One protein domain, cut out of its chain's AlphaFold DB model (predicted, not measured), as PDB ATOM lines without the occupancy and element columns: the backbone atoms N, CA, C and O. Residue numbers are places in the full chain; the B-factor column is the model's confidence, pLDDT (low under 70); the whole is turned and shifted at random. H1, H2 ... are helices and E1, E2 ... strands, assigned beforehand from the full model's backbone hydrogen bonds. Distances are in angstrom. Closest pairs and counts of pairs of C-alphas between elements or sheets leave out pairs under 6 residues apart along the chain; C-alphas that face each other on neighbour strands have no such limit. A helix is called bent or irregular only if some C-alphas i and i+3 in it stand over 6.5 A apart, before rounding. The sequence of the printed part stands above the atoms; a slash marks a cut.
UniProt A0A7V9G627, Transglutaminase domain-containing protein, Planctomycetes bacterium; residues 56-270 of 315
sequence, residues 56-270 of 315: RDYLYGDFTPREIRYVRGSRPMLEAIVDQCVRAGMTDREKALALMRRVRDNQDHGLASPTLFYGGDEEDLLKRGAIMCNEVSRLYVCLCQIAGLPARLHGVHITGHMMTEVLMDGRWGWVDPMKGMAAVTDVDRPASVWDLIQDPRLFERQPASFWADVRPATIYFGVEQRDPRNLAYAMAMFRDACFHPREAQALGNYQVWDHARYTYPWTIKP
ATOM      1  N   ARG A  56     200.373 178.560 283.536       98.38
ATOM      2  CA  ARG A  56     200.075 179.466 282.418       98.38
ATOM      3  C   ARG A  56     200.797 180.804 282.537       98.38
ATOM      4  O   ARG A  56     201.522 181.172 281.619       98.38
ATOM      5  N   ASP A  57     200.610 181.524 283.639       98.31
ATOM      6  CA  ASP A  57     201.125 182.892 283.765       98.31
ATOM      7  C   ASP A  57     202.658 182.921 283.753       98.31
ATOM      8  O   ASP A  57     203.262 183.772 283.106       98.31
ATOM      9  N   TYR A  58     203.297 181.928 284.378       97.81
ATOM     10  CA  TYR A  58     204.745 181.747 284.290       97.81
ATOM     11  C   TYR A  58     205.196 181.468 282.849       97.81
ATOM     12  O   TYR A  58     206.116 182.120 282.353       97.81
ATOM     13  N   LEU A  59     204.530 180.531 282.167       98.38
ATOM     14  CA  LEU A  59     204.859 180.113 280.804       98.38
ATOM     15  C   LEU A  59     204.658 181.232 279.773       98.38
ATOM     16  O   LEU A  59     205.430 181.325 278.822       98.38
ATOM     17  N   TYR A  60     203.653 182.088 279.937       97.88
ATOM     18  CA  TYR A  60     203.392 183.221 279.038       97.88
ATOM     19  C   TYR A  60     204.063 184.538 279.478       97.88
ATOM     20  O   TYR A  60     204.047 185.510 278.719       97.88
ATOM     21  N   GLY A  61     204.682 184.559 280.662       96.25
ATOM     22  CA  GLY A  61     205.523 185.646 281.157       96.25
ATOM     23  C   GLY A  61     206.954 185.566 280.617       96.25
ATOM     24  O   GLY A  61     207.175 185.648 279.406       96.25
ATOM     25  N   ASP A  62     207.915 185.395 281.526       93.69
ATOM     26  CA  ASP A  62     209.359 185.424 281.236       93.69
ATOM     27  C   ASP A  62     209.973 184.037 280.990       93.69
ATOM     28  O   ASP A  62     211.187 183.912 280.839       93.69
ATOM     29  N   PHE A  63     209.160 182.972 280.956       96.94
ATOM     30  CA  PHE A  63     209.664 181.615 280.732       96.94
ATOM     31  C   PHE A  63     210.472 181.495 279.437       96.94
ATOM     32  O   PHE A  63     211.536 180.880 279.445       96.94
ATOM     33  N   THR A  64     209.984 182.070 278.336       96.62
ATOM     34  CA  THR A  64     210.700 182.078 277.054       96.62
ATOM     35  C   THR A  64     211.397 183.425 276.859       96.62
ATOM     36  O   THR A  64     210.707 184.446 276.791       96.62
ATOM     37  N   PRO A  65     212.739 183.452 276.733       95.62
ATOM     38  CA  PRO A  65     213.472 184.674 276.433       95.62
ATOM     39  C   PRO A  65     212.954 185.332 275.152       95.62
ATOM     40  O   PRO A  65     212.827 184.682 274.116       95.62
ATOM     41  N   ARG A  66     212.649 186.630 275.232       96.00
ATOM     42  CA  ARG A  66     212.228 187.434 274.071       96.00
ATOM     43  C   ARG A  66     213.408 188.080 273.354       96.00
ATOM     44  O   ARG A  66     213.311 188.405 272.179       96.00
ATOM     45  N   GLU A  67     214.511 188.264 274.068       96.94
ATOM     46  CA  GLU A  67     215.779 188.685 273.491       96.94
ATOM     47  C   GLU A  67     216.449 187.485 272.818       96.94
ATOM     48  O   GLU A  67     216.733 186.471 273.462       96.94
ATOM     49  N   ILE A  68     216.706 187.609 271.519       97.50
ATOM     50  CA  ILE A  68     217.404 186.594 270.736       97.50
ATOM     51  C   ILE A  68     218.899 186.867 270.815       97.50
ATOM     52  O   ILE A  68     219.368 187.925 270.407       97.50
ATOM     53  N   ARG A  69     219.649 185.880 271.308       97.94
ATOM     54  CA  ARG A  69     221.112 185.960 271.470       97.94
ATOM     55  C   ARG A  69     221.876 185.314 270.318       97.94
ATOM     56  O   ARG A  69     223.073 185.058 270.419       97.94
ATOM     57  N   TYR A  70     221.172 185.006 269.235       98.12
ATOM     58  CA  TYR A  70     221.763 184.423 268.045       98.12
ATOM     59  C   TYR A  70     222.731 185.395 267.364       98.12
ATOM     60  O   TYR A  70     222.420 186.569 267.171       98.12
ATOM     61  N   VAL A  71     223.891 184.878 266.962       97.88
ATOM     62  CA  VAL A  71     224.926 185.633 266.250       97.88
ATOM     63  C   VAL A  71     224.950 185.177 264.792       97.88
ATOM     64  O   VAL A  71     225.221 184.008 264.512       97.88
ATOM     65  N   ARG A  72     224.673 186.095 263.859       97.69
ATOM     66  CA  ARG A  72     224.734 185.829 262.411       97.69
ATOM     67  C   ARG A  72     226.139 185.367 262.000       97.69
ATOM     68  O   ARG A  72     227.131 185.852 262.536       97.69
ATOM     69  N   GLY A  73     226.218 184.438 261.055       98.06
ATOM     70  CA  GLY A  73     227.433 183.747 260.627       98.06
ATOM     71  C   GLY A  73     227.713 182.446 261.387       98.06
ATOM     72  O   GLY A  73     228.578 181.682 260.964       98.06
ATOM     73  N   SER A  74     227.006 182.166 262.488       98.00
ATOM     74  CA  SER A  74     227.229 180.950 263.285       98.00
ATOM     75  C   SER A  74     226.504 179.711 262.751       98.00
ATOM     76  O   SER A  74     226.888 178.600 263.108       98.00
ATOM     77  N   ARG A  75     225.472 179.869 261.905       98.12
ATOM     78  CA  ARG A  75     224.706 178.752 261.307       98.12
ATOM     79  C   ARG A  75     224.403 179.051 259.828       98.12
ATOM     80  O   ARG A  75     223.237 179.187 259.452       98.12
ATOM     81  N   PRO A  76     225.426 179.155 258.960       98.44
ATOM     82  CA  PRO A  76     225.289 179.712 257.610       98.44
ATOM     83  C   PRO A  76     224.291 178.968 256.710       98.44
ATOM     84  O   PRO A  76     223.645 179.582 255.864       98.44
ATOM     85  N   MET A  77     224.120 177.653 256.887       98.44
ATOM     86  CA  MET A  77     223.131 176.885 256.122       98.44
ATOM     87  C   MET A  77     221.695 177.258 256.509       98.44
ATOM     88  O   MET A  77     220.852 177.427 255.631       98.44
ATOM     89  N   LEU A  78     221.422 177.420 257.807       98.75
ATOM     90  CA  LEU A  78     220.110 177.855 258.286       98.75
ATOM     91  C   LEU A  78     219.834 179.309 257.888       98.75
ATOM     92  O   LEU A  78     218.733 179.624 257.440       98.75
ATOM     93  N   GLU A  79     220.844 180.178 257.980       98.81
ATOM     94  CA  GLU A  79     220.771 181.572 257.525       98.81
ATOM     95  C   GLU A  79     220.391 181.664 256.044       98.81
ATOM     96  O   GLU A  79     219.495 182.426 255.692       98.81
ATOM     97  N   ALA A  80     220.992 180.832 255.186       98.50
ATOM     98  CA  ALA A  80     220.660 180.800 253.764       98.50
ATOM     99  C   ALA A  80     219.189 180.424 253.506       98.50
ATOM    100  O   ALA A  80     218.565 180.977 252.601       98.50
ATOM    101  N   ILE A  81     218.612 179.515 254.300       98.38
ATOM    102  CA  ILE A  81     217.182 179.183 254.213       98.38
ATOM    103  C   ILE A  81     216.313 180.365 254.650       98.38
ATOM    104  O   ILE A  81     215.316 180.666 253.988       98.38
ATOM    105  N   VAL A  82     216.686 181.055 255.732       98.75
ATOM    106  CA  VAL A  82     215.963 182.251 256.185       98.75
ATOM    107  C   VAL A  82     216.006 183.343 255.121       98.75
ATOM    108  O   VAL A  82     214.950 183.852 254.755       98.75
ATOM    109  N   ASP A  83     217.178 183.638 254.558       98.56
ATOM    110  CA  ASP A  83     217.359 184.675 253.536       98.56
ATOM    111  C   ASP A  83     216.575 184.368 252.235       98.56
ATOM    112  O   ASP A  83     216.168 185.284 251.519       98.56
ATOM    113  N   GLN A  84     216.302 183.091 251.928       98.06
ATOM    114  CA  GLN A  84     215.440 182.691 250.802       98.06
ATOM    115  C   GLN A  84     213.946 182.938 251.064       98.06
ATOM    116  O   GLN A  84     213.184 183.207 250.130       98.06
ATOM    117  N   CYS A  85     213.511 182.811 252.318       98.25
ATOM    118  CA  CYS A  85     212.093 182.816 252.687       98.25
ATOM    119  C   CYS A  85     211.616 184.178 253.202       98.25
ATOM    120  O   CYS A  85     210.454 184.537 253.010       98.25
ATOM    121  N   VAL A  86     212.500 184.923 253.865       98.50
ATOM    122  CA  VAL A  86     212.189 186.162 254.576       98.50
ATOM    123  C   VAL A  86     212.736 187.356 253.810       98.50
ATOM    124  O   VAL A  86     213.891 187.386 253.401       98.50
ATOM    125  N   ARG A  87     211.895 188.376 253.632       97.50
ATOM    126  CA  ARG A  87     212.247 189.621 252.942       97.50
ATOM    127  C   ARG A  87     212.074 190.813 253.872       97.50
ATOM    128  O   ARG A  87     211.248 190.791 254.786       97.50
ATOM    129  N   ALA A  88     212.825 191.878 253.600       96.25
ATOM    130  CA  ALA A  88     212.614 193.159 254.260       96.25
ATOM    131  C   ALA A  88     211.159 193.627 254.065       96.25
ATOM    132  O   ALA A  88     210.604 193.504 252.974       96.25
ATOM    133  N   GLY A  89     210.547 194.144 255.131       97.06
ATOM    134  CA  GLY A  89     209.158 194.614 255.130       97.06
ATOM    135  C   GLY A  89     208.101 193.557 255.464       97.06
ATOM    136  O   GLY A  89     206.959 193.937 255.689       97.06
ATOM    137  N   MET A  90     208.456 192.267 255.555       98.25
ATOM    138  CA  MET A  90     207.530 191.253 256.075       98.25
ATOM    139  C   MET A  90     207.227 191.491 257.558       98.25
ATOM    140  O   MET A  90     208.139 191.699 258.365       98.25
ATOM    141  N   THR A  91     205.951 191.384 257.913       98.12
ATOM    142  CA  THR A  91     205.469 191.259 259.295       98.12
ATOM    143  C   THR A  91     205.987 189.976 259.943       98.12
ATOM    144  O   THR A  91     206.402 189.032 259.261       98.12
ATOM    145  N   ASP A  92     205.937 189.898 261.271       98.44
ATOM    146  CA  ASP A  92     206.404 188.708 261.987       98.44
ATOM    147  C   ASP A  92     205.571 187.476 261.634       98.44
ATOM    148  O   ASP A  92     206.109 186.381 261.443       98.44
ATOM    149  N   ARG A  93     204.260 187.664 261.450       98.12
ATOM    150  CA  ARG A  93     203.372 186.605 260.978       98.12
ATOM    151  C   ARG A  93     203.727 186.130 259.568       98.12
ATOM    152  O   ARG A  93     203.731 184.925 259.326       98.12
ATOM    153  N   GLU A  94     204.031 187.030 258.635       98.44
ATOM    154  CA  GLU A  94     204.433 186.638 257.275       98.44
ATOM    155  C   GLU A  94     205.733 185.833 257.274       98.44
ATOM    156  O   GLU A  94     205.802 184.802 256.601       98.44
ATOM    157  N   LYS A  95     206.726 186.253 258.069       98.81
ATOM    158  CA  LYS A  95     207.980 185.508 258.254       98.81
ATOM    159  C   LYS A  95     207.713 184.101 258.786       98.81
ATOM    160  O   LYS A  95     208.166 183.129 258.186       98.81
ATOM    161  N   ALA A  96     206.943 183.987 259.870       98.75
ATOM    162  CA  ALA A  96     206.602 182.706 260.482       98.75
ATOM    163  C   ALA A  96     205.905 181.766 259.481       98.75
ATOM    164  O   ALA A  96     206.323 180.624 259.303       98.75
ATOM    165  N   LEU A  97     204.901 182.259 258.746       98.69
ATOM    166  CA  LEU A  97     204.190 181.457 257.744       98.69
ATOM    167  C   LEU A  97     205.080 181.058 256.559       98.69
ATOM    168  O   LEU A  97     204.975 179.933 256.071       98.69
ATOM    169  N   ALA A  98     205.962 181.943 256.085       98.75
ATOM    170  CA  ALA A  98     206.908 181.618 255.017       98.75
ATOM    171  C   ALA A  98     207.871 180.496 255.440       98.75
ATOM    172  O   ALA A  98     208.038 179.513 254.714       98.75
ATOM    173  N   LEU A  99     208.436 180.598 256.646       98.81
ATOM    174  CA  LEU A  99     209.319 179.577 257.210       98.81
ATOM    175  C   LEU A  99     208.575 178.261 257.475       98.81
ATOM    176  O   LEU A  99     209.103 177.193 257.175       98.81
ATOM    177  N   MET A 100     207.332 178.321 257.962       98.75
ATOM    178  CA  MET A 100     206.494 177.142 258.205       98.75
ATOM    179  C   MET A 100     206.295 176.354 256.910       98.75
ATOM    180  O   MET A 100     206.482 175.140 256.898       98.75
ATOM    181  N   ARG A 101     205.959 177.038 255.809       98.50
ATOM    182  CA  ARG A 101     205.796 176.409 254.489       98.50
ATOM    183  C   ARG A 101     207.091 175.746 254.028       98.50
ATOM    184  O   ARG A 101     207.060 174.591 253.617       98.50
ATOM    185  N   ARG A 102     208.234 176.430 254.161       97.88
ATOM    186  CA  ARG A 102     209.536 175.860 253.780       97.88
ATOM    187  C   ARG A 102     209.897 174.618 254.595       97.88
ATOM    188  O   ARG A 102     210.471 173.684 254.037       97.88
ATOM    189  N   VAL A 103     209.582 174.599 255.889       98.12
ATOM    190  CA  VAL A 103     209.832 173.441 256.757       98.12
ATOM    191  C   VAL A 103     208.871 172.288 256.443       98.12
ATOM    192  O   VAL A 103     209.323 171.156 256.295       98.12
ATOM    193  N   ARG A 104     207.578 172.565 256.249       97.38
ATOM    194  CA  ARG A 104     206.563 171.588 255.811       97.38
ATOM    195  C   ARG A 104     206.957 170.889 254.508       97.38
ATOM    196  O   ARG A 104     206.789 169.679 254.364       97.38
ATOM    197  N   ASP A 105     207.496 171.659 253.567       96.94
ATOM    198  CA  ASP A 105     207.899 171.171 252.245       96.94
ATOM    199  C   ASP A 105     209.322 170.591 252.233       96.94
ATOM    200  O   ASP A 105     209.791 170.105 251.210       96.94
ATOM    201  N   ASN A 106     210.020 170.569 253.375       94.69
ATOM    202  CA  ASN A 106     211.377 170.029 253.464       94.69
ATOM    203  C   ASN A 106     211.465 168.554 253.034       94.69
ATOM    204  O   ASN A 106     212.490 168.133 252.502       94.69
ATOM    205  N   GLN A 107     210.376 167.800 253.207       92.31
ATOM    206  CA  GLN A 107     210.239 166.412 252.755       92.31
ATOM    207  C   GLN A 107     210.484 166.224 251.243       92.31
ATOM    208  O   GLN A 107     210.865 165.136 250.828       92.31
ATOM    209  N   ASP A 108     210.324 167.276 250.433       94.38
ATOM    210  CA  ASP A 108     210.503 167.220 248.974       94.38
ATOM    211  C   ASP A 108     211.950 167.479 248.526       94.38
ATOM    212  O   ASP A 108     212.278 167.335 247.349       94.38
ATOM    213  N   HIS A 109     212.821 167.898 249.448       91.50
ATOM    214  CA  HIS A 109     214.176 168.363 249.140       91.50
ATOM    215  C   HIS A 109     215.280 167.473 249.724       91.50
ATOM    216  O   HIS A 109     216.459 167.794 249.583       91.50
ATOM    217  N   GLY A 110     214.901 166.389 250.402       91.75
ATOM    218  CA  GLY A 110     215.816 165.531 251.142       91.75
ATOM    219  C   GLY A 110     216.076 164.167 250.511       91.75
ATOM    220  O   GLY A 110     216.067 163.986 249.293       91.75
ATOM    221  N   LEU A 111     216.321 163.182 251.373       91.56
ATOM    222  CA  LEU A 111     216.497 161.792 250.972       91.56
ATOM    223  C   LEU A 111     215.169 161.206 250.490       91.56
ATOM    224  O   LEU A 111     214.112 161.512 251.032       91.56
ATOM    225  N   ALA A 112     215.233 160.246 249.564       89.00
ATOM    226  CA  ALA A 112     214.054 159.494 249.125       89.00
ATOM    227  C   ALA A 112     213.357 158.729 250.271       89.00
ATOM    228  O   ALA A 112     212.168 158.436 250.191       89.00
ATOM    229  N   SER A 113     214.097 158.397 251.336       89.56
ATOM    230  CA  SER A 113     213.566 157.779 252.552       89.56
ATOM    231  C   SER A 113     214.021 158.573 253.782       89.56
ATOM    232  O   SER A 113     215.042 158.242 254.396       89.56
ATOM    233  N   PRO A 114     213.292 159.640 254.162       88.69
ATOM    234  CA  PRO A 114     213.669 160.504 255.280       88.69
ATOM    235  C   PRO A 114     213.526 159.820 256.649       88.69
ATOM    236  O   PRO A 114     213.940 160.382 257.660       88.69
ATOM    237  N   THR A 115     212.960 158.610 256.700       91.06
ATOM    238  CA  THR A 115     212.758 157.805 257.917       91.06
ATOM    239  C   THR A 115     213.755 156.655 258.056       91.06
ATOM    240  O   THR A 115     213.565 155.786 258.907       91.06
ATOM    241  N   LEU A 116     214.794 156.597 257.213       91.19
ATOM    242  CA  LEU A 116     215.839 155.569 257.305       91.19
ATOM    243  C   LEU A 116     216.575 155.616 258.656       91.19
ATOM    244  O   LEU A 116     216.987 154.586 259.185       91.19
ATOM    245  N   PHE A 117     216.728 156.817 259.200       93.38
ATOM    246  CA  PHE A 117     217.278 157.102 260.516       93.38
ATOM    247  C   PHE A 117     216.694 158.425 261.022       93.38
ATOM    248  O   PHE A 117     216.181 159.232 260.242       93.38
ATOM    249  N   TYR A 118     216.791 158.631 262.327       95.12
ATOM    250  CA  TYR A 118     216.291 159.794 263.054       95.12
ATOM    251  C   TYR A 118     217.429 160.476 263.813       95.12
ATOM    252  O   TYR A 118     218.501 159.891 263.976       95.12
ATOM    253  N   GLY A 119     217.191 161.685 264.302       95.44
ATOM    254  CA  GLY A 119     218.184 162.533 264.951       95.44
ATOM    255  C   GLY A 119     218.957 163.410 263.963       95.44
ATOM    256  O   GLY A 119     218.528 163.621 262.822       95.44
ATOM    257  N   GLY A 120     220.093 163.923 264.437       97.19
ATOM    258  CA  GLY A 120     220.888 164.950 263.760       97.19
ATOM    259  C   GLY A 120     220.556 166.376 264.214       97.19
ATOM    260  O   GLY A 120     219.509 166.636 264.829       97.19
ATOM    261  N   ASP A 121     221.491 167.284 263.937       98.19
ATOM    262  CA  ASP A 121     221.302 168.725 264.118       98.19
ATOM    263  C   ASP A 121     220.385 169.303 263.032       98.19
ATOM    264  O   ASP A 121     219.987 168.612 262.094       98.19
ATOM    265  N   GLU A 122     220.000 170.571 263.152       98.50
ATOM    266  CA  GLU A 122     219.037 171.178 262.227       98.50
ATOM    267  C   GLU A 122     219.509 171.203 260.761       98.50
ATOM    268  O   GLU A 122     218.680 171.099 259.853       98.50
ATOM    269  N   GLU A 123     220.813 171.301 260.501       98.44
ATOM    270  CA  GLU A 123     221.376 171.194 259.156       98.44
ATOM    271  C   GLU A 123     221.212 169.783 258.589       98.44
ATOM    272  O   GLU A 123     220.856 169.623 257.418       98.44
ATOM    273  N   ASP A 124     221.434 168.753 259.398       97.81
ATOM    274  CA  ASP A 124     221.193 167.367 259.005       97.81
ATOM    275  C   ASP A 124     219.706 167.104 258.742       97.81
ATOM    276  O   ASP A 124     219.362 166.410 257.779       97.81
ATOM    277  N   LEU A 125     218.811 167.720 259.520       97.88
ATOM    278  CA  LEU A 125     217.367 167.640 259.291       97.88
ATOM    279  C   LEU A 125     216.953 168.249 257.943       97.88
ATOM    280  O   LEU A 125     216.111 167.677 257.239       97.88
ATOM    281  N   LEU A 126     217.556 169.378 257.551       97.19
ATOM    282  CA  LEU A 126     217.353 169.976 256.226       97.19
ATOM    283  C   LEU A 126     217.818 169.032 255.117       97.19
ATOM    284  O   LEU A 126     217.036 168.724 254.221       97.19
ATOM    285  N   LYS A 127     219.054 168.525 255.202       96.44
ATOM    286  CA  LYS A 127     219.623 167.610 254.195       96.44
ATOM    287  C   LYS A 127     218.810 166.325 254.062       96.44
ATOM    288  O   LYS A 127     218.665 165.795 252.964       96.44
ATOM    289  N   ARG A 128     218.288 165.804 255.177       96.31
ATOM    290  CA  ARG A 128     217.500 164.570 255.181       96.31
ATOM    291  C   ARG A 128     216.099 164.754 254.615       96.31
ATOM    292  O   ARG A 128     215.537 163.781 254.122       96.31
ATOM    293  N   GLY A 129     215.535 165.958 254.674       96.38
ATOM    294  CA  GLY A 129     214.102 166.141 254.449       96.38
ATOM    295  C   GLY A 129     213.291 165.579 255.613       96.38
ATOM    296  O   GLY A 129     212.328 164.853 255.398       96.38
ATOM    297  N   ALA A 130     213.738 165.834 256.850       95.62
ATOM    298  CA  ALA A 130     213.146 165.264 258.057       95.62
ATOM    299  C   ALA A 130     211.624 165.487 258.128       95.62
ATOM    300  O   ALA A 130     211.136 166.581 257.849       95.62
ATOM    301  N   ILE A 131     210.896 164.445 258.545       95.12
ATOM    302  CA  ILE A 131     209.428 164.449 258.677       95.12
ATOM    303  C   ILE A 131     208.945 164.066 260.082       95.12
ATOM    304  O   ILE A 131     207.746 163.921 260.309       95.12
ATOM    305  N   MET A 132     209.860 163.862 261.032       96.06
ATOM    306  CA  MET A 132     209.495 163.545 262.407       96.06
ATOM    307  C   MET A 132     209.144 164.827 263.165       96.06
ATOM    308  O   MET A 132     209.868 165.816 263.105       96.06
ATOM    309  N   CYS A 133     208.044 164.811 263.911       97.50
ATOM    310  CA  CYS A 133     207.482 166.013 264.527       97.50
ATOM    311  C   CYS A 133     208.450 166.824 265.411       97.50
ATOM    312  O   CYS A 133     208.496 168.050 265.301       97.50
ATOM    313  N   ASN A 134     209.245 166.165 266.256       97.81
ATOM    314  CA  ASN A 134     210.232 166.806 267.129       97.81
ATOM    315  C   ASN A 134     211.381 167.438 266.338       97.81
ATOM    316  O   ASN A 134     211.775 168.567 266.619       97.81
ATOM    317  N   GLU A 135     211.862 166.749 265.307       98.06
ATOM    318  CA  GLU A 135     212.917 167.227 264.413       98.06
ATOM    319  C   GLU A 135     212.460 168.478 263.653       98.06
ATOM    320  O   GLU A 135     213.078 169.539 263.729       98.06
ATOM    321  N   VAL A 136     211.317 168.371 262.978       98.25
ATOM    322  CA  VAL A 136     210.713 169.456 262.198       98.25
ATOM    323  C   VAL A 136     210.422 170.673 263.084       98.25
ATOM    324  O   VAL A 136     210.686 171.808 262.683       98.25
ATOM    325  N   SER A 137     209.927 170.456 264.303       98.69
ATOM    326  CA  SER A 137     209.650 171.537 265.253       98.69
ATOM    327  C   SER A 137     210.923 172.245 265.719       98.69
ATOM    328  O   SER A 137     210.944 173.474 265.744       98.69
ATOM    329  N   ARG A 138     212.004 171.511 266.026       98.44
ATOM    330  CA  ARG A 138     213.307 172.113 266.373       98.44
ATOM    331  C   ARG A 138     213.874 172.948 265.231       98.44
ATOM    332  O   ARG A 138     214.253 174.096 265.453       98.44
ATOM    333  N   LEU A 139     213.858 172.409 264.012       98.75
ATOM    334  CA  LEU A 139     214.289 173.136 262.818       98.75
ATOM    335  C   LEU A 139     213.493 174.436 262.646       98.75
ATOM    336  O   LEU A 139     214.082 175.502 262.470       98.75
ATOM    337  N   TYR A 140     212.163 174.373 262.748       98.88
ATOM    338  CA  TYR A 140     211.316 175.557 262.620       98.88
ATOM    339  C   TYR A 140     211.592 176.609 263.705       98.88
ATOM    340  O   TYR A 140     211.686 177.794 263.381       98.88
ATOM    341  N   VAL A 141     211.783 176.197 264.965       98.88
ATOM    342  CA  VAL A 141     212.172 177.108 266.057       98.88
ATOM    343  C   VAL A 141     213.487 177.818 265.736       98.88
ATOM    344  O   VAL A 141     213.546 179.044 265.836       98.88
ATOM    345  N   CYS A 142     214.515 177.085 265.296       98.88
ATOM    346  CA  CYS A 142     215.804 177.681 264.943       98.88
ATOM    347  C   CYS A 142     215.675 178.701 263.808       98.88
ATOM    348  O   CYS A 142     216.195 179.810 263.922       98.88
ATOM    349  N   LEU A 143     214.939 178.373 262.741       98.88
ATOM    350  CA  LEU A 143     214.724 179.300 261.626       98.88
ATOM    351  C   LEU A 143     213.955 180.556 262.058       98.88
ATOM    352  O   LEU A 143     214.304 181.659 261.639       98.88
ATOM    353  N   CYS A 144     212.947 180.413 262.924       98.88
ATOM    354  CA  CYS A 144     212.222 181.554 263.486       98.88
ATOM    355  C   CYS A 144     213.157 182.479 264.271       98.88
ATOM    356  O   CYS A 144     213.159 183.687 264.045       98.88
ATOM    357  N   GLN A 145     213.997 181.919 265.143       98.81
ATOM    358  CA  GLN A 145     214.922 182.704 265.961       98.81
ATOM    359  C   GLN A 145     215.994 183.400 265.112       98.81
ATOM    360  O   GLN A 145     216.301 184.563 265.355       98.81
ATOM    361  N   ILE A 146     216.504 182.751 264.063       98.88
ATOM    362  CA  ILE A 146     217.409 183.394 263.093       98.88
ATOM    363  C   ILE A 146     216.708 184.560 262.374       98.88
ATOM    364  O   ILE A 146     217.325 185.595 262.132       98.88
ATOM    365  N   ALA A 147     215.408 184.435 262.090       98.62
ATOM    366  CA  ALA A 147     214.584 185.497 261.507       98.62
ATOM    367  C   ALA A 147     214.152 186.592 262.508       98.62
ATOM    368  O   ALA A 147     213.381 187.489 262.146       98.62
ATOM    369  N   GLY A 148     214.635 186.539 263.754       98.12
ATOM    370  CA  GLY A 148     214.326 187.522 264.793       98.12
ATOM    371  C   GLY A 148     213.012 187.273 265.538       98.12
ATOM    372  O   GLY A 148     212.522 188.181 266.203       98.12
ATOM    373  N   LEU A 149     212.437 186.071 265.448       98.56
ATOM    374  CA  LEU A 149     211.172 185.710 266.091       98.56
ATOM    375  C   LEU A 149     211.399 184.793 267.302       98.56
ATOM    376  O   LEU A 149     211.898 183.676 267.133       98.56
ATOM    377  N   PRO A 150     211.000 185.195 268.524       98.62
ATOM    378  CA  PRO A 150     211.000 184.291 269.666       98.62
ATOM    379  C   PRO A 150     210.079 183.099 269.400       98.62
ATOM    380  O   PRO A 150     208.899 183.266 269.092       98.62
ATOM    381  N   ALA A 151     210.615 181.891 269.529       98.75
ATOM    382  CA  ALA A 151     209.897 180.650 269.267       98.75
ATOM    383  C   ALA A 151     210.269 179.579 270.294       98.75
ATOM    384  O   ALA A 151     211.363 179.606 270.862       98.75
ATOM    385  N   ARG A 152     209.351 178.639 270.531       98.75
ATOM    386  CA  ARG A 152     209.501 177.543 271.496       98.75
ATOM    387  C   ARG A 152     208.816 176.270 271.025       98.75
ATOM    388  O   ARG A 152     207.938 176.307 270.163       98.75
ATOM    389  N   LEU A 153     209.196 175.152 271.631       98.81
ATOM    390  CA  LEU A 153     208.575 173.858 271.392       98.81
ATOM    391  C   LEU A 153     207.280 173.731 272.192       98.81
ATOM    392  O   LEU A 153     207.182 174.182 273.336       98.81
ATOM    393  N   HIS A 154     206.316 173.052 271.589       98.75
ATOM    394  CA  HIS A 154     205.050 172.670 272.187       98.75
ATOM    395  C   HIS A 154     204.850 171.162 271.997       98.75
ATOM    396  O   HIS A 154     204.845 170.683 270.871       98.75
ATOM    397  N   GLY A 155     204.707 170.406 273.081       98.44
ATOM    398  CA  GLY A 155     204.452 168.967 273.039       98.44
ATOM    399  C   GLY A 155     203.045 168.614 273.508       98.44
ATOM    400  O   GLY A 155     202.597 169.139 274.523       98.44
ATOM    401  N   VAL A 156     202.410 167.670 272.810       98.44
ATOM    402  CA  VAL A 156     201.243 166.914 273.291       98.44
ATOM    403  C   VAL A 156     201.707 165.505 273.634       98.44
ATOM    404  O   VAL A 156     202.073 164.720 272.753       98.44
ATOM    405  N   HIS A 157     201.801 165.191 274.922       98.12
ATOM    406  CA  HIS A 157     202.503 163.985 275.373       98.12
ATOM    407  C   HIS A 157     201.711 162.709 275.091       98.12
ATOM    408  O   HIS A 157     202.246 161.756 274.532       98.12
ATOM    409  N   ILE A 158     200.423 162.682 275.408       98.38
ATOM    410  CA  ILE A 158     199.612 161.462 275.362       98.38
ATOM    411  C   ILE A 158     199.294 161.073 273.921       98.38
ATOM    412  O   ILE A 158     199.445 159.909 273.544       98.38
ATOM    413  N   THR A 159     198.881 162.032 273.096       97.81
ATOM    414  CA  THR A 159     198.730 161.836 271.650       97.81
ATOM    415  C   THR A 159     200.088 161.585 270.993       97.81
ATOM    416  O   THR A 159     200.203 160.764 270.084       97.81
ATOM    417  N   GLY A 160     201.148 162.217 271.500       96.69
ATOM    418  CA  GLY A 160     202.507 161.996 271.033       96.69
ATOM    419  C   GLY A 160     202.821 162.765 269.758       96.69
ATOM    420  O   GLY A 160     203.066 162.160 268.718       96.69
ATOM    421  N   HIS A 161     202.853 164.089 269.851       98.12
ATOM    422  CA  HIS A 161     203.212 164.980 268.749       98.12
ATOM    423  C   HIS A 161     203.963 166.202 269.295       98.12
ATOM    424  O   HIS A 161     203.817 166.559 270.468       98.12
ATOM    425  N   MET A 162     204.802 166.817 268.467       98.44
ATOM    426  CA  MET A 162     205.524 168.044 268.804       98.44
ATOM    427  C   MET A 162     205.290 169.084 267.710       98.44
ATOM    428  O   MET A 162     205.346 168.782 266.520       98.44
ATOM    429  N   MET A 163     205.003 170.295 268.158       98.62
ATOM    430  CA  MET A 163     204.687 171.491 267.395       98.62
ATOM    431  C   MET A 163     205.448 172.665 268.025       98.62
ATOM    432  O   MET A 163     206.397 172.479 268.793       98.62
ATOM    433  N   THR A 164     205.027 173.895 267.734       98.88
ATOM    434  CA  THR A 164     205.704 175.098 268.221       98.88
ATOM    435  C   THR A 164     204.728 176.207 268.607       98.88
ATOM    436  O   THR A 164     203.553 176.188 268.231       98.88
ATOM    437  N   GLU A 165     205.231 177.188 269.353       98.69
ATOM    438  CA  GLU A 165     204.643 178.524 269.446       98.69
ATOM    439  C   GLU A 165     205.674 179.568 269.027       98.69
ATOM    440  O   GLU A 165     206.852 179.454 269.369       98.69
ATOM    441  N   VAL A 166     205.217 180.606 268.330       98.88
ATOM    442  CA  VAL A 166     206.041 181.735 267.879       98.88
ATOM    443  C   VAL A 166     205.386 183.037 268.322       98.88
ATOM    444  O   VAL A 166     204.170 183.192 268.202       98.88
ATOM    445  N   LEU A 167     206.172 183.971 268.850       98.62
ATOM    446  CA  LEU A 167     205.712 185.313 269.180       98.62
ATOM    447  C   LEU A 167     205.654 186.142 267.887       98.62
ATOM    448  O   LEU A 167     206.687 186.517 267.344       98.62
ATOM    449  N   MET A 168     204.445 186.403 267.397       97.19
ATOM    450  CA  MET A 168     204.162 187.154 266.173       97.19
ATOM    451  C   MET A 168     203.321 188.379 266.518       97.19
ATOM    452  O   MET A 168     202.273 188.245 267.155       97.19
ATOM    453  N   ASP A 169     203.766 189.568 266.116       93.19
ATOM    454  CA  ASP A 169     203.019 190.819 266.306       93.19
ATOM    455  C   ASP A 169     202.584 191.023 267.778       93.19
ATOM    456  O   ASP A 169     201.452 191.401 268.095       93.19
ATOM    457  N   GLY A 170     203.486 190.689 268.711       95.62
ATOM    458  CA  GLY A 170     203.268 190.794 270.157       95.62
ATOM    459  C   GLY A 170     202.397 189.696 270.782       95.62
ATOM    460  O   GLY A 170     202.034 189.809 271.955       95.62
ATOM    461  N   ARG A 171     202.044 188.634 270.043       97.31
ATOM    462  CA  ARG A 171     201.201 187.529 270.530       97.31
ATOM    463  C   ARG A 171     201.787 186.165 270.201       97.31
ATOM    464  O   ARG A 171     202.271 185.935 269.102       97.31
ATOM    465  N   TRP A 172     201.717 185.241 271.152       98.69
ATOM    466  CA  TRP A 172     202.071 183.848 270.894       98.69
ATOM    467  C   TRP A 172     201.033 183.212 269.973       98.69
ATOM    468  O   TRP A 172     199.834 183.302 270.237       98.69
ATOM    469  N   GLY A 173     201.495 182.570 268.905       98.75
ATOM    470  CA  GLY A 173     200.669 181.775 268.010       98.75
ATOM    471  C   GLY A 173     201.221 180.368 267.850       98.75
ATOM    472  O   GLY A 173     202.423 180.176 267.664       98.75
ATOM    473  N   TRP A 174     200.327 179.392 267.925       98.81
ATOM    474  CA  TRP A 174     200.602 177.985 267.711       98.81
ATOM    475  C   TRP A 174     200.826 177.688 266.229       98.81
ATOM    476  O   TRP A 174     200.071 178.145 265.365       98.81
ATOM    477  N   VAL A 175     201.853 176.885 265.952       98.88
ATOM    478  CA  VAL A 175     202.206 176.439 264.606       98.88
ATOM    479  C   VAL A 175     202.614 174.967 264.635       98.88
ATOM    480  O   VAL A 175     203.519 174.586 265.381       98.88
ATOM    481  N   ASP A 176     201.989 174.146 263.792       98.81
ATOM    482  CA  ASP A 176     202.496 172.832 263.393       98.81
ATOM    483  C   ASP A 176     203.240 172.950 262.048       98.81
ATOM    484  O   ASP A 176     202.606 172.935 260.981       98.81
ATOM    485  N   PRO A 177     204.582 173.043 262.071       98.44
ATOM    486  CA  PRO A 177     205.386 173.153 260.860       98.44
ATOM    487  C   PRO A 177     205.465 171.849 260.060       98.44
ATOM    488  O   PRO A 177     205.795 171.894 258.882       98.44
ATOM    489  N   MET A 178     205.127 170.696 260.648       97.69
ATOM    490  CA  MET A 178     205.109 169.412 259.940       97.69
ATOM    491  C   MET A 178     203.910 169.311 259.001       97.69
ATOM    492  O   MET A 178     203.999 168.698 257.941       97.69
ATOM    493  N   LYS A 179     202.779 169.911 259.391       97.75
ATOM    494  CA  LYS A 179     201.527 169.860 258.623       97.75
ATOM    495  C   LYS A 179     201.168 171.179 257.944       97.75
ATOM    496  O   LYS A 179     200.224 171.196 257.161       97.75
ATOM    497  N   GLY A 180     201.882 172.267 258.227       98.12
ATOM    498  CA  GLY A 180     201.573 173.591 257.684       98.12
ATOM    499  C   GLY A 180     200.345 174.242 258.316       98.12
ATOM    500  O   GLY A 180     199.581 174.896 257.615       98.12
ATOM    501  N   MET A 181     200.118 174.029 259.614       98.56
ATOM    502  CA  MET A 181     198.961 174.583 260.325       98.56
ATOM    503  C   MET A 181     199.404 175.728 261.238       98.56
ATOM    504  O   MET A 181     200.217 175.516 262.127       98.56
ATOM    505  N   ALA A 182     198.829 176.920 261.070       98.56
ATOM    506  CA  ALA A 182     199.060 178.080 261.939       98.56
ATOM    507  C   ALA A 182     197.719 178.724 262.322       98.56
ATOM    508  O   ALA A 182     197.181 179.559 261.591       98.56
ATOM    509  N   ALA A 183     197.132 178.255 263.425       98.25
ATOM    510  CA  ALA A 183     195.741 178.543 263.759       98.25
ATOM    511  C   ALA A 183     195.526 180.015 264.136       98.25
ATOM    512  O   ALA A 183     196.373 180.661 264.761       98.25
ATOM    513  N   VAL A 184     194.352 180.537 263.790       98.50
ATOM    514  CA  VAL A 184     193.905 181.876 264.173       98.50
ATOM    515  C   VAL A 184     192.606 181.843 264.965       98.50
ATOM    516  O   VAL A 184     191.779 180.943 264.837       98.50
ATOM    517  N   THR A 185     192.418 182.877 265.773       98.00
ATOM    518  CA  THR A 185     191.150 183.208 266.432       98.00
ATOM    519  C   THR A 185     190.088 183.650 265.415       98.00
ATOM    520  O   THR A 185     190.397 183.933 264.255       98.00
ATOM    521  N   ASP A 186     188.834 183.788 265.854       96.56
ATOM    522  CA  ASP A 186     187.711 184.247 265.013       96.56
ATOM    523  C   ASP A 186     187.877 185.681 264.455       96.56
ATOM    524  O   ASP A 186     187.152 186.087 263.549       96.56
ATOM    525  N   VAL A 187     188.856 186.439 264.964       95.88
ATOM    526  CA  VAL A 187     189.235 187.790 264.504       95.88
ATOM    527  C   VAL A 187     190.590 187.815 263.781       95.88
ATOM    528  O   VAL A 187     191.270 188.835 263.772       95.88
ATOM    529  N   ASP A 188     191.021 186.676 263.233       96.06
ATOM    530  CA  ASP A 188     192.239 186.511 262.418       96.06
ATOM    531  C   ASP A 188     193.569 186.861 263.104       96.06
ATOM    532  O   ASP A 188     194.608 186.997 262.455       96.06
ATOM    533  N   ARG A 189     193.571 186.924 264.440       97.19
ATOM    534  CA  ARG A 189     194.804 186.995 265.238       97.19
ATOM    535  C   ARG A 189     195.366 185.594 265.483       97.19
ATOM    536  O   ARG A 189     194.548 184.693 265.675       97.19
ATOM    537  N   PRO A 190     196.700 185.414 265.563       98.25
ATOM    538  CA  PRO A 190     197.299 184.134 265.941       98.25
ATOM    539  C   PRO A 190     196.675 183.582 267.229       98.25
ATOM    540  O   PRO A 190     196.479 184.338 268.187       98.25
ATOM    541  N   ALA A 191     196.317 182.298 267.221       98.56
ATOM    542  CA  ALA A 191     195.815 181.588 268.393       98.56
ATOM    543  C   ALA A 191     196.984 180.905 269.101       98.56
ATOM    544  O   ALA A 191     197.726 180.153 268.472       98.56
ATOM    545  N   SER A 192     197.154 181.162 270.393       98.81
ATOM    546  CA  SER A 192     198.138 180.471 271.226       98.81
ATOM    547  C   SER A 192     197.716 179.027 271.509       98.81
ATOM    548  O   SER A 192     196.558 178.651 271.316       98.81
ATOM    549  N   VAL A 193     198.633 178.214 272.033       98.75
ATOM    550  CA  VAL A 193     198.300 176.884 272.568       98.75
ATOM    551  C   VAL A 193     197.227 177.005 273.640       98.75
ATOM    552  O   VAL A 193     196.283 176.223 273.648       98.75
ATOM    553  N   TRP A 194     197.329 178.012 274.512       98.75
ATOM    554  CA  TRP A 194     196.321 178.243 275.539       98.75
ATOM    555  C   TRP A 194     194.937 178.528 274.952       98.75
ATOM    556  O   TRP A 194     193.962 177.952 275.424       98.75
ATOM    557  N   ASP A 195     194.839 179.349 273.902       98.75
ATOM    558  CA  ASP A 195     193.558 179.610 273.230       98.75
ATOM    559  C   ASP A 195     192.946 178.312 272.673       98.75
ATOM    560  O   ASP A 195     191.748 178.079 272.824       98.75
ATOM    561  N   LEU A 196     193.775 177.440 272.092       98.81
ATOM    562  CA  LEU A 196     193.346 176.152 271.538       98.81
ATOM    563  C   LEU A 196     192.960 175.127 272.616       98.81
ATOM    564  O   LEU A 196     192.076 174.313 272.375       98.81
ATOM    565  N   ILE A 197     193.565 175.175 273.808       98.69
ATOM    566  CA  ILE A 197     193.119 174.378 274.966       98.69
ATOM    567  C   ILE A 197     191.731 174.836 275.426       98.69
ATOM    568  O   ILE A 197     190.891 174.006 275.768       98.69
ATOM    569  N   GLN A 198     191.496 176.152 275.471       98.62
ATOM    570  CA  GLN A 198     190.215 176.706 275.918       98.62
ATOM    571  C   GLN A 198     189.093 176.473 274.898       98.62
ATOM    572  O   GLN A 198     187.945 176.276 275.291       98.62
ATOM    573  N   ASP A 199     189.416 176.486 273.603       98.62
ATOM    574  CA  ASP A 199     188.464 176.192 272.535       98.62
ATOM    575  C   ASP A 199     189.104 175.403 271.374       98.62
ATOM    576  O   ASP A 199     189.480 175.979 270.344       98.62
ATOM    577  N   PRO A 200     189.147 174.061 271.471       98.50
ATOM    578  CA  PRO A 200     189.639 173.207 270.390       98.50
ATOM    579  C   PRO A 200     188.812 173.319 269.102       98.50
ATOM    580  O   PRO A 200     189.294 172.997 268.015       98.50
ATOM    581  N   ARG A 201     187.563 173.809 269.173       98.31
ATOM    582  CA  ARG A 201     186.713 173.989 267.985       98.31
ATOM    583  C   ARG A 201     187.166 175.155 267.116       98.31
ATOM    584  O   ARG A 201     186.623 175.326 266.025       98.31
ATOM    585  N   LEU A 202     188.167 175.933 267.534       98.38
ATOM    586  CA  LEU A 202     188.822 176.902 266.658       98.38
ATOM    587  C   LEU A 202     189.304 176.254 265.354       98.38
ATOM    588  O   LEU A 202     189.212 176.898 264.309       98.38
ATOM    589  N   PHE A 203     189.730 174.984 265.364       98.44
ATOM    590  CA  PHE A 203     190.105 174.274 264.135       98.44
ATOM    591  C   PHE A 203     188.960 174.187 263.116       98.44
ATOM    592  O   PHE A 203     189.210 174.288 261.925       98.44
ATOM    593  N   GLU A 204     187.701 174.116 263.548       98.12
ATOM    594  CA  GLU A 204     186.539 174.073 262.645       98.12
ATOM    595  C   GLU A 204     186.197 175.438 262.030       98.12
ATOM    596  O   GLU A 204     185.393 175.537 261.105       98.12
ATOM    597  N   ARG A 205     186.788 176.512 262.567       97.56
ATOM    598  CA  ARG A 205     186.482 177.908 262.227       97.56
ATOM    599  C   ARG A 205     187.690 178.637 261.655       97.56
ATOM    600  O   ARG A 205     187.795 179.865 261.748       97.56
ATOM    601  N   GLN A 206     188.607 177.888 261.051       98.25
ATOM    602  CA  GLN A 206     189.740 178.454 260.333       98.25
ATOM    603  C   GLN A 206     189.306 178.989 258.955       98.25
ATOM    604  O   GLN A 206     188.391 178.431 258.335       98.25
ATOM    605  N   PRO A 207     189.922 180.083 258.469       97.25
ATOM    606  CA  PRO A 207     189.658 180.602 257.131       97.25
ATOM    607  C   PRO A 207     190.185 179.647 256.049       97.25
ATOM    608  O   PRO A 207     191.096 178.860 256.287       97.25
ATOM    609  N   ALA A 208     189.676 179.757 254.820       96.31
ATOM    610  CA  ALA A 208     190.145 178.930 253.700       96.31
ATOM    611  C   ALA A 208     191.662 179.064 253.441       96.31
ATOM    612  O   ALA A 208     192.315 178.091 253.072       96.31
ATOM    613  N   SER A 209     192.239 180.246 253.690       95.56
ATOM    614  CA  SER A 209     193.681 180.490 253.558       95.56
ATOM    615  C   SER A 209     194.532 179.662 254.522       95.56
ATOM    616  O   SER A 209     195.650 179.306 254.169       95.56
ATOM    617  N   PHE A 210     194.009 179.307 255.701       97.50
ATOM    618  CA  PHE A 210     194.672 178.372 256.611       97.50
ATOM    619  C   PHE A 210     194.754 176.982 255.973       97.50
ATOM    620  O   PHE A 210     195.834 176.409 255.880       97.50
ATOM    621  N   TRP A 211     193.634 176.465 255.462       97.44
ATOM    622  CA  TRP A 211     193.572 175.128 254.864       97.44
ATOM    623  C   TRP A 211     194.358 175.005 253.559       97.44
ATOM    624  O   TRP A 211     194.874 173.930 253.266       97.44
ATOM    625  N   ALA A 212     194.522 176.102 252.818       96.81
ATOM    626  CA  ALA A 212     195.373 176.151 251.631       96.81
ATOM    627  C   ALA A 212     196.853 175.844 251.937       96.81
ATOM    628  O   ALA A 212     197.574 175.350 251.066       96.81
ATOM    629  N   ASP A 213     197.306 176.102 253.168       97.19
ATOM    630  CA  ASP A 213     198.657 175.776 253.625       97.19
ATOM    631  C   ASP A 213     198.778 174.380 254.238       97.19
ATOM    632  O   ASP A 213     199.888 173.858 254.366       97.19
ATOM    633  N   VAL A 214     197.673 173.724 254.576       98.12
ATOM    634  CA  VAL A 214     197.751 172.418 255.224       98.12
ATOM    635  C   VAL A 214     198.180 171.352 254.215       98.12
ATOM    636  O   VAL A 214     197.672 171.255 253.095       98.12
ATOM    637  N   ARG A 215     199.176 170.562 254.610       96.88
ATOM    638  CA  ARG A 215     199.738 169.446 253.846       96.88
ATOM    639  C   ARG A 215     200.222 168.377 254.831       96.88
ATOM    640  O   ARG A 215     201.380 168.403 255.247       96.88
ATOM    641  N   PRO A 216     199.342 167.465 255.274       94.06
ATOM    642  CA  PRO A 216     199.723 166.402 256.193       94.06
ATOM    643  C   PRO A 216     200.760 165.473 255.550       94.06
ATOM    644  O   PRO A 216     200.605 165.081 254.397       94.06
ATOM    645  N   ALA A 217     201.794 165.087 256.302       90.38
ATOM    646  CA  ALA A 217     202.835 164.182 255.803       90.38
ATOM    647  C   ALA A 217     202.285 162.788 255.432       90.38
ATOM    648  O   ALA A 217     202.751 162.163 254.483       90.38
ATOM    649  N   THR A 218     201.263 162.315 256.150       93.19
ATOM    650  CA  THR A 218     200.622 161.013 255.918       93.19
ATOM    651  C   THR A 218     199.339 161.164 255.108       93.19
ATOM    652  O   THR A 218     198.472 161.964 255.458       93.19
ATOM    653  N   ILE A 219     199.200 160.340 254.068       95.31
ATOM    654  CA  ILE A 219     197.980 160.200 253.266       95.31
ATOM    655  C   ILE A 219     197.174 159.037 253.854       95.31
ATOM    656  O   ILE A 219     197.602 157.888 253.769       95.31
ATOM    657  N   TYR A 220     196.032 159.333 254.472       96.31
ATOM    658  CA  TYR A 220     195.111 158.316 255.001       96.31
ATOM    659  C   TYR A 220     193.965 158.017 254.033       96.31
ATOM    660  O   TYR A 220     193.423 156.915 254.019       96.31
ATOM    661  N   PHE A 221     193.593 159.004 253.221       97.06
ATOM    662  CA  PHE A 221     192.503 158.928 252.260       97.06
ATOM    663  C   PHE A 221     192.977 159.418 250.893       97.06
ATOM    664  O   PHE A 221     193.726 160.390 250.804       97.06
ATOM    665  N   GLY A 222     192.520 158.755 249.831       95.44
ATOM    666  CA  GLY A 222     192.869 159.126 248.462       95.44
ATOM    667  C   GLY A 222     194.349 158.903 248.138       95.44
ATOM    668  O   GLY A 222     195.003 158.035 248.715       95.44
ATOM    669  N   VAL A 223     194.858 159.677 247.177       95.25
ATOM    670  CA  VAL A 223     196.248 159.588 246.680       95.25
ATOM    671  C   VAL A 223     197.033 160.890 246.850       95.25
ATOM    672  O   VAL A 223     198.229 160.927 246.580       95.25
ATOM    673  N   GLU A 224     196.382 161.956 247.321       95.44
ATOM    674  CA  GLU A 224     196.980 163.281 247.482       95.44
ATOM    675  C   GLU A 224     196.937 163.720 248.948       95.44
ATOM    676  O   GLU A 224     195.926 163.573 249.635       95.44
ATOM    677  N   GLN A 225     198.013 164.347 249.431       93.56
ATOM    678  CA  GLN A 225     198.069 164.877 250.804       93.56
ATOM    679  C   GLN A 225     196.968 165.911 251.081       93.56
ATOM    680  O   GLN A 225     196.474 166.001 252.201       93.56
ATOM    681  N   ARG A 226     196.557 166.669 250.057       96.00
ATOM    682  CA  ARG A 226     195.520 167.709 250.149       96.00
ATOM    683  C   ARG A 226     194.111 167.221 249.816       96.00
ATOM    684  O   ARG A 226     193.220 168.051 249.646       96.00
ATOM    685  N   ASP A 227     193.889 165.908 249.766       96.75
ATOM    686  CA  ASP A 227     192.532 165.363 249.714       96.75
ATOM    687  C   ASP A 227     191.682 165.983 250.849       96.75
ATOM    688  O   ASP A 227     192.130 166.002 252.005       96.75
ATOM    689  N   PRO A 228     190.468 166.495 250.570       96.88
ATOM    690  CA  PRO A 228     189.619 167.114 251.586       96.88
ATOM    691  C   PRO A 228     189.380 166.239 252.823       96.88
ATOM    692  O   PRO A 228     189.243 166.772 253.923       96.88
ATOM    693  N   ARG A 229     189.379 164.905 252.680       97.50
ATOM    694  CA  ARG A 229     189.259 163.968 253.806       97.50
ATOM    695  C   ARG A 229     190.525 163.915 254.655       97.50
ATOM    696  O   ARG A 229     190.412 163.804 255.871       97.50
ATOM    697  N   ASN A 230     191.713 164.043 254.060       98.06
ATOM    698  CA  ASN A 230     192.962 164.171 254.823       98.06
ATOM    699  C   ASN A 230     192.977 165.477 255.629       98.06
ATOM    700  O   ASN A 230     193.384 165.474 256.791       98.06
ATOM    701  N   LEU A 231     192.485 166.579 255.050       98.12
ATOM    702  CA  LEU A 231     192.368 167.861 255.752       98.12
ATOM    703  C   LEU A 231     191.341 167.795 256.890       98.12
ATOM    704  O   LEU A 231     191.628 168.231 258.005       98.12
ATOM    705  N   ALA A 232     190.172 167.201 256.634       98.38
ATOM    706  CA  ALA A 232     189.138 166.980 257.641       98.38
ATOM    707  C   ALA A 232     189.642 166.092 258.788       98.38
ATOM    708  O   ALA A 232     189.413 166.393 259.958       98.38
ATOM    709  N   TYR A 233     190.393 165.038 258.468       98.38
ATOM    710  CA  TYR A 233     190.992 164.171 259.474       98.38
ATOM    711  C   TYR A 233     192.062 164.898 260.286       98.38
ATOM    712  O   TYR A 233     192.093 164.771 261.506       98.38
ATOM    713  N   ALA A 234     192.904 165.720 259.652       98.00
ATOM    714  CA  ALA A 234     193.853 166.562 260.375       98.00
ATOM    715  C   ALA A 234     193.126 167.517 261.336       98.00
ATOM    716  O   ALA A 234     193.494 167.577 262.507       98.00
ATOM    717  N   MET A 235     192.069 168.199 260.878       98.31
ATOM    718  CA  MET A 235     191.213 169.051 261.713       98.31
ATOM    719  C   MET A 235     190.713 168.310 262.961       98.31
ATOM    720  O   MET A 235     190.922 168.786 264.078       98.31
ATOM    721  N   ALA A 236     190.091 167.142 262.771       98.44
ATOM    722  CA  ALA A 236     189.530 166.340 263.855       98.44
ATOM    723  C   ALA A 236     190.612 165.814 264.803       98.44
ATOM    724  O   ALA A 236     190.474 165.934 266.014       98.44
ATOM    725  N   MET A 237     191.745 165.339 264.277       98.31
ATOM    726  CA  MET A 237     192.870 164.879 265.096       98.31
ATOM    727  C   MET A 237     193.404 165.975 266.022       98.31
ATOM    728  O   MET A 237     193.731 165.694 267.174       98.31
ATOM    729  N   PHE A 238     193.483 167.230 265.567       98.50
ATOM    730  CA  PHE A 238     193.871 168.312 266.473       98.50
ATOM    731  C   PHE A 238     192.781 168.638 267.486       98.50
ATOM    732  O   PHE A 238     193.079 168.705 268.675       98.50
ATOM    733  N   ARG A 239     191.535 168.793 267.031       98.44
ATOM    734  CA  ARG A 239     190.378 169.115 267.878       98.44
ATOM    735  C   ARG A 239     190.168 168.081 268.991       98.44
ATOM    736  O   ARG A 239     189.981 168.462 270.141       98.44
ATOM    737  N   ASP A 240     190.221 166.796 268.650       98.50
ATOM    738  CA  ASP A 240     189.745 165.715 269.517       98.50
ATOM    739  C   ASP A 240     190.854 164.938 270.218       98.50
ATOM    740  O   ASP A 240     190.579 164.295 271.226       98.50
ATOM    741  N   ALA A 241     192.083 164.958 269.691       98.12
ATOM    742  CA  ALA A 241     193.208 164.234 270.280       98.12
ATOM    743  C   ALA A 241     194.279 165.194 270.805       98.12
ATOM    744  O   ALA A 241     194.496 165.259 272.012       98.12
ATOM    745  N   CYS A 242     194.896 166.003 269.935       98.50
ATOM    746  CA  CYS A 242     195.975 166.906 270.357       98.50
ATOM    747  C   CYS A 242     195.509 168.000 271.327       98.50
ATOM    748  O   CYS A 242     196.329 168.538 272.055       98.50
ATOM    749  N   PHE A 243     194.230 168.367 271.320       98.62
ATOM    750  CA  PHE A 243     193.638 169.322 272.261       98.62
ATOM    751  C   PHE A 243     192.478 168.697 273.047       98.62
ATOM    752  O   PHE A 243     191.574 169.392 273.509       98.62
ATOM    753  N   HIS A 244     192.523 167.374 273.236       98.56
ATOM    754  CA  HIS A 244     191.598 166.674 274.118       98.56
ATOM    755  C   HIS A 244     191.662 167.264 275.546       98.56
ATOM    756  O   HIS A 244     192.756 167.576 276.020       98.56
ATOM    757  N   PRO A 245     190.550 167.348 276.304       98.12
ATOM    758  CA  PRO A 245     190.552 167.900 277.668       98.12
ATOM    759  C   PRO A 245     191.475 167.184 278.669       98.12
ATOM    760  O   PRO A 245     191.800 167.733 279.718       98.12
ATOM    761  N   ARG A 246     191.864 165.942 278.364       98.31
ATOM    762  CA  ARG A 246     192.831 165.144 279.139       98.31
ATOM    763  C   ARG A 246     194.203 165.030 278.478       98.31
ATOM    764  O   ARG A 246     195.014 164.237 278.928       98.31
ATOM    765  N   GLU A 247     194.459 165.752 277.392       98.62
ATOM    766  CA  GLU A 247     195.802 165.813 276.818       98.62
ATOM    767  C   GLU A 247     196.741 166.576 277.762       98.62
ATOM    768  O   GLU A 247     196.349 167.546 278.413       98.62
ATOM    769  N   ALA A 248     197.994 166.134 277.833       98.56
ATOM    770  CA  ALA A 248     199.036 166.807 278.586       98.56
ATOM    771  C   ALA A 248     199.857 167.684 277.638       98.56
ATOM    772  O   ALA A 248     200.666 167.204 276.842       98.56
ATOM    773  N   GLN A 249     199.610 168.985 277.745       98.62
ATOM    774  CA  GLN A 249     200.258 170.031 276.964       98.62
ATOM    775  C   GLN A 249     201.525 170.469 277.687       98.62
ATOM    776  O   GLN A 249     201.479 170.704 278.895       98.62
ATOM    777  N   ALA A 250     202.640 170.630 276.986       98.69
ATOM    778  CA  ALA A 250     203.871 171.133 277.586       98.69
ATOM    779  C   ALA A 250     204.606 172.106 276.676       98.69
ATOM    780  O   ALA A 250     204.613 171.960 275.454       98.69
ATOM    781  N   LEU A 251     205.267 173.082 277.290       98.75
ATOM    782  CA  LEU A 251     206.094 174.064 276.600       98.75
ATOM    783  C   LEU A 251     207.548 173.895 277.025       98.75
ATOM    784  O   LEU A 251     207.839 173.695 278.205       98.75
ATOM    785  N   GLY A 252     208.460 173.979 276.059       98.00
ATOM    786  CA  GLY A 252     209.898 173.859 276.286       98.00
ATOM    787  C   GLY A 252     210.674 174.841 275.424       98.00
ATOM    788  O   GLY A 252     210.359 175.041 274.250       98.00
ATOM    789  N   ASN A 253     211.697 175.459 276.004       98.12
ATOM    790  CA  ASN A 253     212.591 176.325 275.250       98.12
ATOM    791  C   ASN A 253     213.638 175.487 274.513       98.12
ATOM    792  O   ASN A 253     214.240 174.582 275.086       98.12
ATOM    793  N   TYR A 254     213.879 175.843 273.258       98.06
ATOM    794  CA  TYR A 254     214.974 175.334 272.447       98.06
ATOM    795  C   TYR A 254     215.586 176.532 271.739       98.06
ATOM    796  O   TYR A 254     214.856 177.271 271.083       98.06
ATOM    797  N   GLN A 255     216.874 176.790 271.952       98.19
ATOM    798  CA  GLN A 255     217.507 178.025 271.497       98.19
ATOM    799  C   GLN A 255     218.612 177.721 270.493       98.19
ATOM    800  O   GLN A 255     219.538 176.968 270.789       98.19
ATOM    801  N   VAL A 256     218.557 178.363 269.327       98.19
ATOM    802  CA  VAL A 256     219.533 178.175 268.244       98.19
ATOM    803  C   VAL A 256     220.958 178.554 268.669       98.19
ATOM    804  O   VAL A 256     221.935 177.950 268.221       98.19
ATOM    805  N   TRP A 257     221.097 179.523 269.579       97.88
ATOM    806  CA  TRP A 257     222.392 179.934 270.127       97.88
ATOM    807  C   TRP A 257     222.942 178.970 271.188       97.88
ATOM    808  O   TRP A 257     224.141 178.990 271.438       97.88
ATOM    809  N   ASP A 258     222.111 178.086 271.746       97.12
ATOM    810  CA  ASP A 258     222.524 177.063 272.717       97.12
ATOM    811  C   ASP A 258     222.762 175.695 272.051       97.12
ATOM    812  O   ASP A 258     222.867 174.683 272.739       97.12
ATOM    813  N   HIS A 259     222.862 175.628 270.718       95.75
ATOM    814  CA  HIS A 259     222.965 174.359 269.984       95.75
ATOM    815  C   HIS A 259     224.099 173.441 270.473       95.75
ATOM    816  O   HIS A 259     223.928 172.226 270.478       95.75
ATOM    817  N   ALA A 260     225.220 174.007 270.935       96.44
ATOM    818  CA  ALA A 260     226.365 173.262 271.463       96.44
ATOM    819  C   ALA A 260     226.106 172.593 272.830       96.44
ATOM    820  O   ALA A 260     226.900 171.760 273.262       96.44
ATOM    821  N   ARG A 261     225.016 172.948 273.527       96.50
ATOM    822  CA  ARG A 261     224.587 172.294 274.775       96.50
ATOM    823  C   ARG A 261     224.022 170.894 274.522       96.50
ATOM    824  O   ARG A 261     224.043 170.073 275.437       96.50
ATOM    825  N   TYR A 262     223.484 170.651 273.330       97.31
ATOM    826  CA  TYR A 262     222.746 169.436 273.010       97.31
ATOM    827  C   TYR A 262     223.612 168.404 272.295       97.31
ATOM    828  O   TYR A 262     224.604 168.730 271.640       97.31
ATOM    829  N   THR A 263     223.197 167.147 272.392       97.56
ATOM    830  CA  THR A 263     223.801 166.039 271.654       97.56
ATOM    831  C   THR A 263     222.898 165.604 270.503       97.56
ATOM    832  O   THR A 263     221.682 165.552 270.638       97.56
ATOM    833  N   TYR A 264     223.471 165.256 269.349       97.69
ATOM    834  CA  TYR A 264     222.692 164.947 268.137       97.69
ATOM    835  C   TYR A 264     222.965 163.525 267.617       97.69
ATOM    836  O   TYR A 264     223.426 163.357 266.487       97.69
ATOM    837  N   PRO A 265     222.738 162.477 268.433       97.19
ATOM    838  CA  PRO A 265     222.947 161.105 268.001       97.19
ATOM    839  C   PRO A 265     221.952 160.718 266.908       97.19
ATOM    840  O   PRO A 265     220.812 161.183 266.866       97.19
ATOM    841  N   TRP A 266     222.391 159.810 266.046       95.62
ATOM    842  CA  TRP A 266     221.571 159.247 264.988       95.62
ATOM    843  C   TRP A 266     220.984 157.928 265.482       95.62
ATOM    844  O   TRP A 266     221.703 157.077 266.007       95.62
ATOM    845  N   THR A 267     219.679 157.742 265.309       94.75
ATOM    846  CA  THR A 267     218.947 156.565 265.787       94.75
ATOM    847  C   THR A 267     218.307 155.844 264.610       94.75
ATOM    848  O   THR A 267     217.456 156.396 263.920       94.75
ATOM    849  N   ILE A 268     218.696 154.590 264.374       94.88
ATOM    850  CA  ILE A 268     218.122 153.754 263.301       94.88
ATOM    851  C   ILE A 268     217.031 152.832 263.860       94.88
ATOM    852  O   ILE A 268     216.039 152.533 263.199       94.88
ATOM    853  N   LYS A 269     217.224 152.353 265.091       95.75
ATOM    854  CA  LYS A 269     216.336 151.410 265.774       95.75
ATOM    855  C   LYS A 269     216.125 151.859 267.220       95.75
ATOM    856  O   LYS A 269     217.011 152.520 267.758       95.75
ATOM    857  N   PRO A 270     215.004 151.467 267.848       96.88
ATOM    858  CA  PRO A 270     214.795 151.703 269.270       96.88
ATOM    859  C   PRO A 270     215.949 151.148 270.108       96.88
ATOM    860  O   PRO A 270     216.385 150.020 269.868       96.88
TER     861      PRO A 270
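AT A GLANCE: This is residues 56 to 270 of the 315 residues of the protein "Transglutaminase domain-containing protein" of Planctomycetes bacterium (UniProt A0A7V9G627). A small, strongly twisted sheet of four strands forms the core, with H5 packed along one face, H3 beside it on the same face, and H2 and H4 packed on H5 farther out. H6 is on the opposite face, and a looser group of H7, H8 and H9 makes the end of the domain away from H2 and H4. The printed part has 215 residues, with ten named helices and four named strands in the order H1 H2 H3 H4 H5 E1 E2 E3 H6 H7 H8 H9 E4 H10; the class is mixed, helices and strands. The sheet's order is E3 E2 E1 E4, antiparallel throughout. The whole is compact and rounded, with a radius of gyration of the C-alphas of 16.4 A and spans of 42 by 40 by 36 A.

IN THESE COORDINATES: H1, residues 56 to 60, begins at C-alpha 56, (200.075, 179.466, 282.418). H2 is residues 76 to 85. H3, residues 92 to 108, is 25.5 A long and irregular, with C-alphas 104 and 107 at 7.0 A. H4 is residues 122 to 128, and H5, residues 133 to 146, is 20.1 A long and begins at C-alpha 133, (207.482, 166.013, 264.527). E1 is residues 151 to 156, 16.7 A; E2 residues 161 to 168, 22.3 A; and E3 residues 171 to 176, 16.4 A. H6 is residues 193 to 198, H7 residues 200 to 205, and H8 residues 208 to 213. H9, residues 228 to 242, 19.8 A, is only just irregular, with C-alphas 239 and 242 at 6.51 A. E4 is residues 249 to 252. H10, residues 256 to 261, is irregular, with C-alphas 257 and 260 at 7.9 A, and ends at C-alpha 261, (224.587, 172.294, 274.775).

HOW THE PARTS SIT: E1, E2 and E3 form a meander, each strand the antiparallel neighbour of the one before, in two hairpins. N 154 and O 163 are 2.9 A apart between E1 and E2, and N 166 and O 173 are 2.9 A apart between E2 and E3. The edge strand E4 pairs with E1, with N 155 and O 250 at 2.8 A. H5 and H3 on one face of the sheet make two layers, helices over strands. H5 lies over E2 at a height of 8.4 A and runs along the strands. H3, height 9.6 A, lies over E3 and only just over E2, with 3 C-alphas there. H5 is the hub, touching H2, H3, H4 and H10. H3 and H5 touch at a steep tilt of 42 degrees, opposite ways, closest at the C-alphas of Val 103 and Tyr 140, 6.4 A. H2 touches residues 142 to 146 of H5 about perpendicular, at 83 degrees; the closest C-alphas, of Val 82 and Leu 143, are 6.3 A apart. H4 touches H5 closest at the C-alphas of Glu 122 and Leu 139, 5.2 A. H10 touches residues 141 to 146 of H5, with the C-alphas of Cys 142 and Val 256 closest, 5.0 A. H6 is on the opposite face from H5. H7 touches residues 235 to 240 of H9 at a shallow tilt of 24 degrees, opposite ways, with the C-alphas of Pro 200 and Arg 239 closest, 4.9 A. H8 and H9 are close but not clearly touching, with the C-alphas of Trp 211 and Leu 231 closest, 7.4 A. H1 only grazes the sheet. In H1, H2, H4, H5, H6 and H9 every O i to N i+4 pair is within hydrogen-bond range; the counts are 11 of 13 in H3, 1 of 2 in H8, and 0 of 2 in H7 and H10, whose O i to N i+3 counts are 3 of 3 and 1 of 3.

THE WHOLE: The C-alphas farthest apart, of Gly 89 and Pro 270, are 45.5 A apart. The printed part has no cut. The links H1 to H2, H3 to H4, E3 to H6 and H8 to H9 are long. Residues 118 to 119 pair antiparallel with 266 to 267. The mean pLDDT of the printed part is 97.3, and no printed residue is under 70.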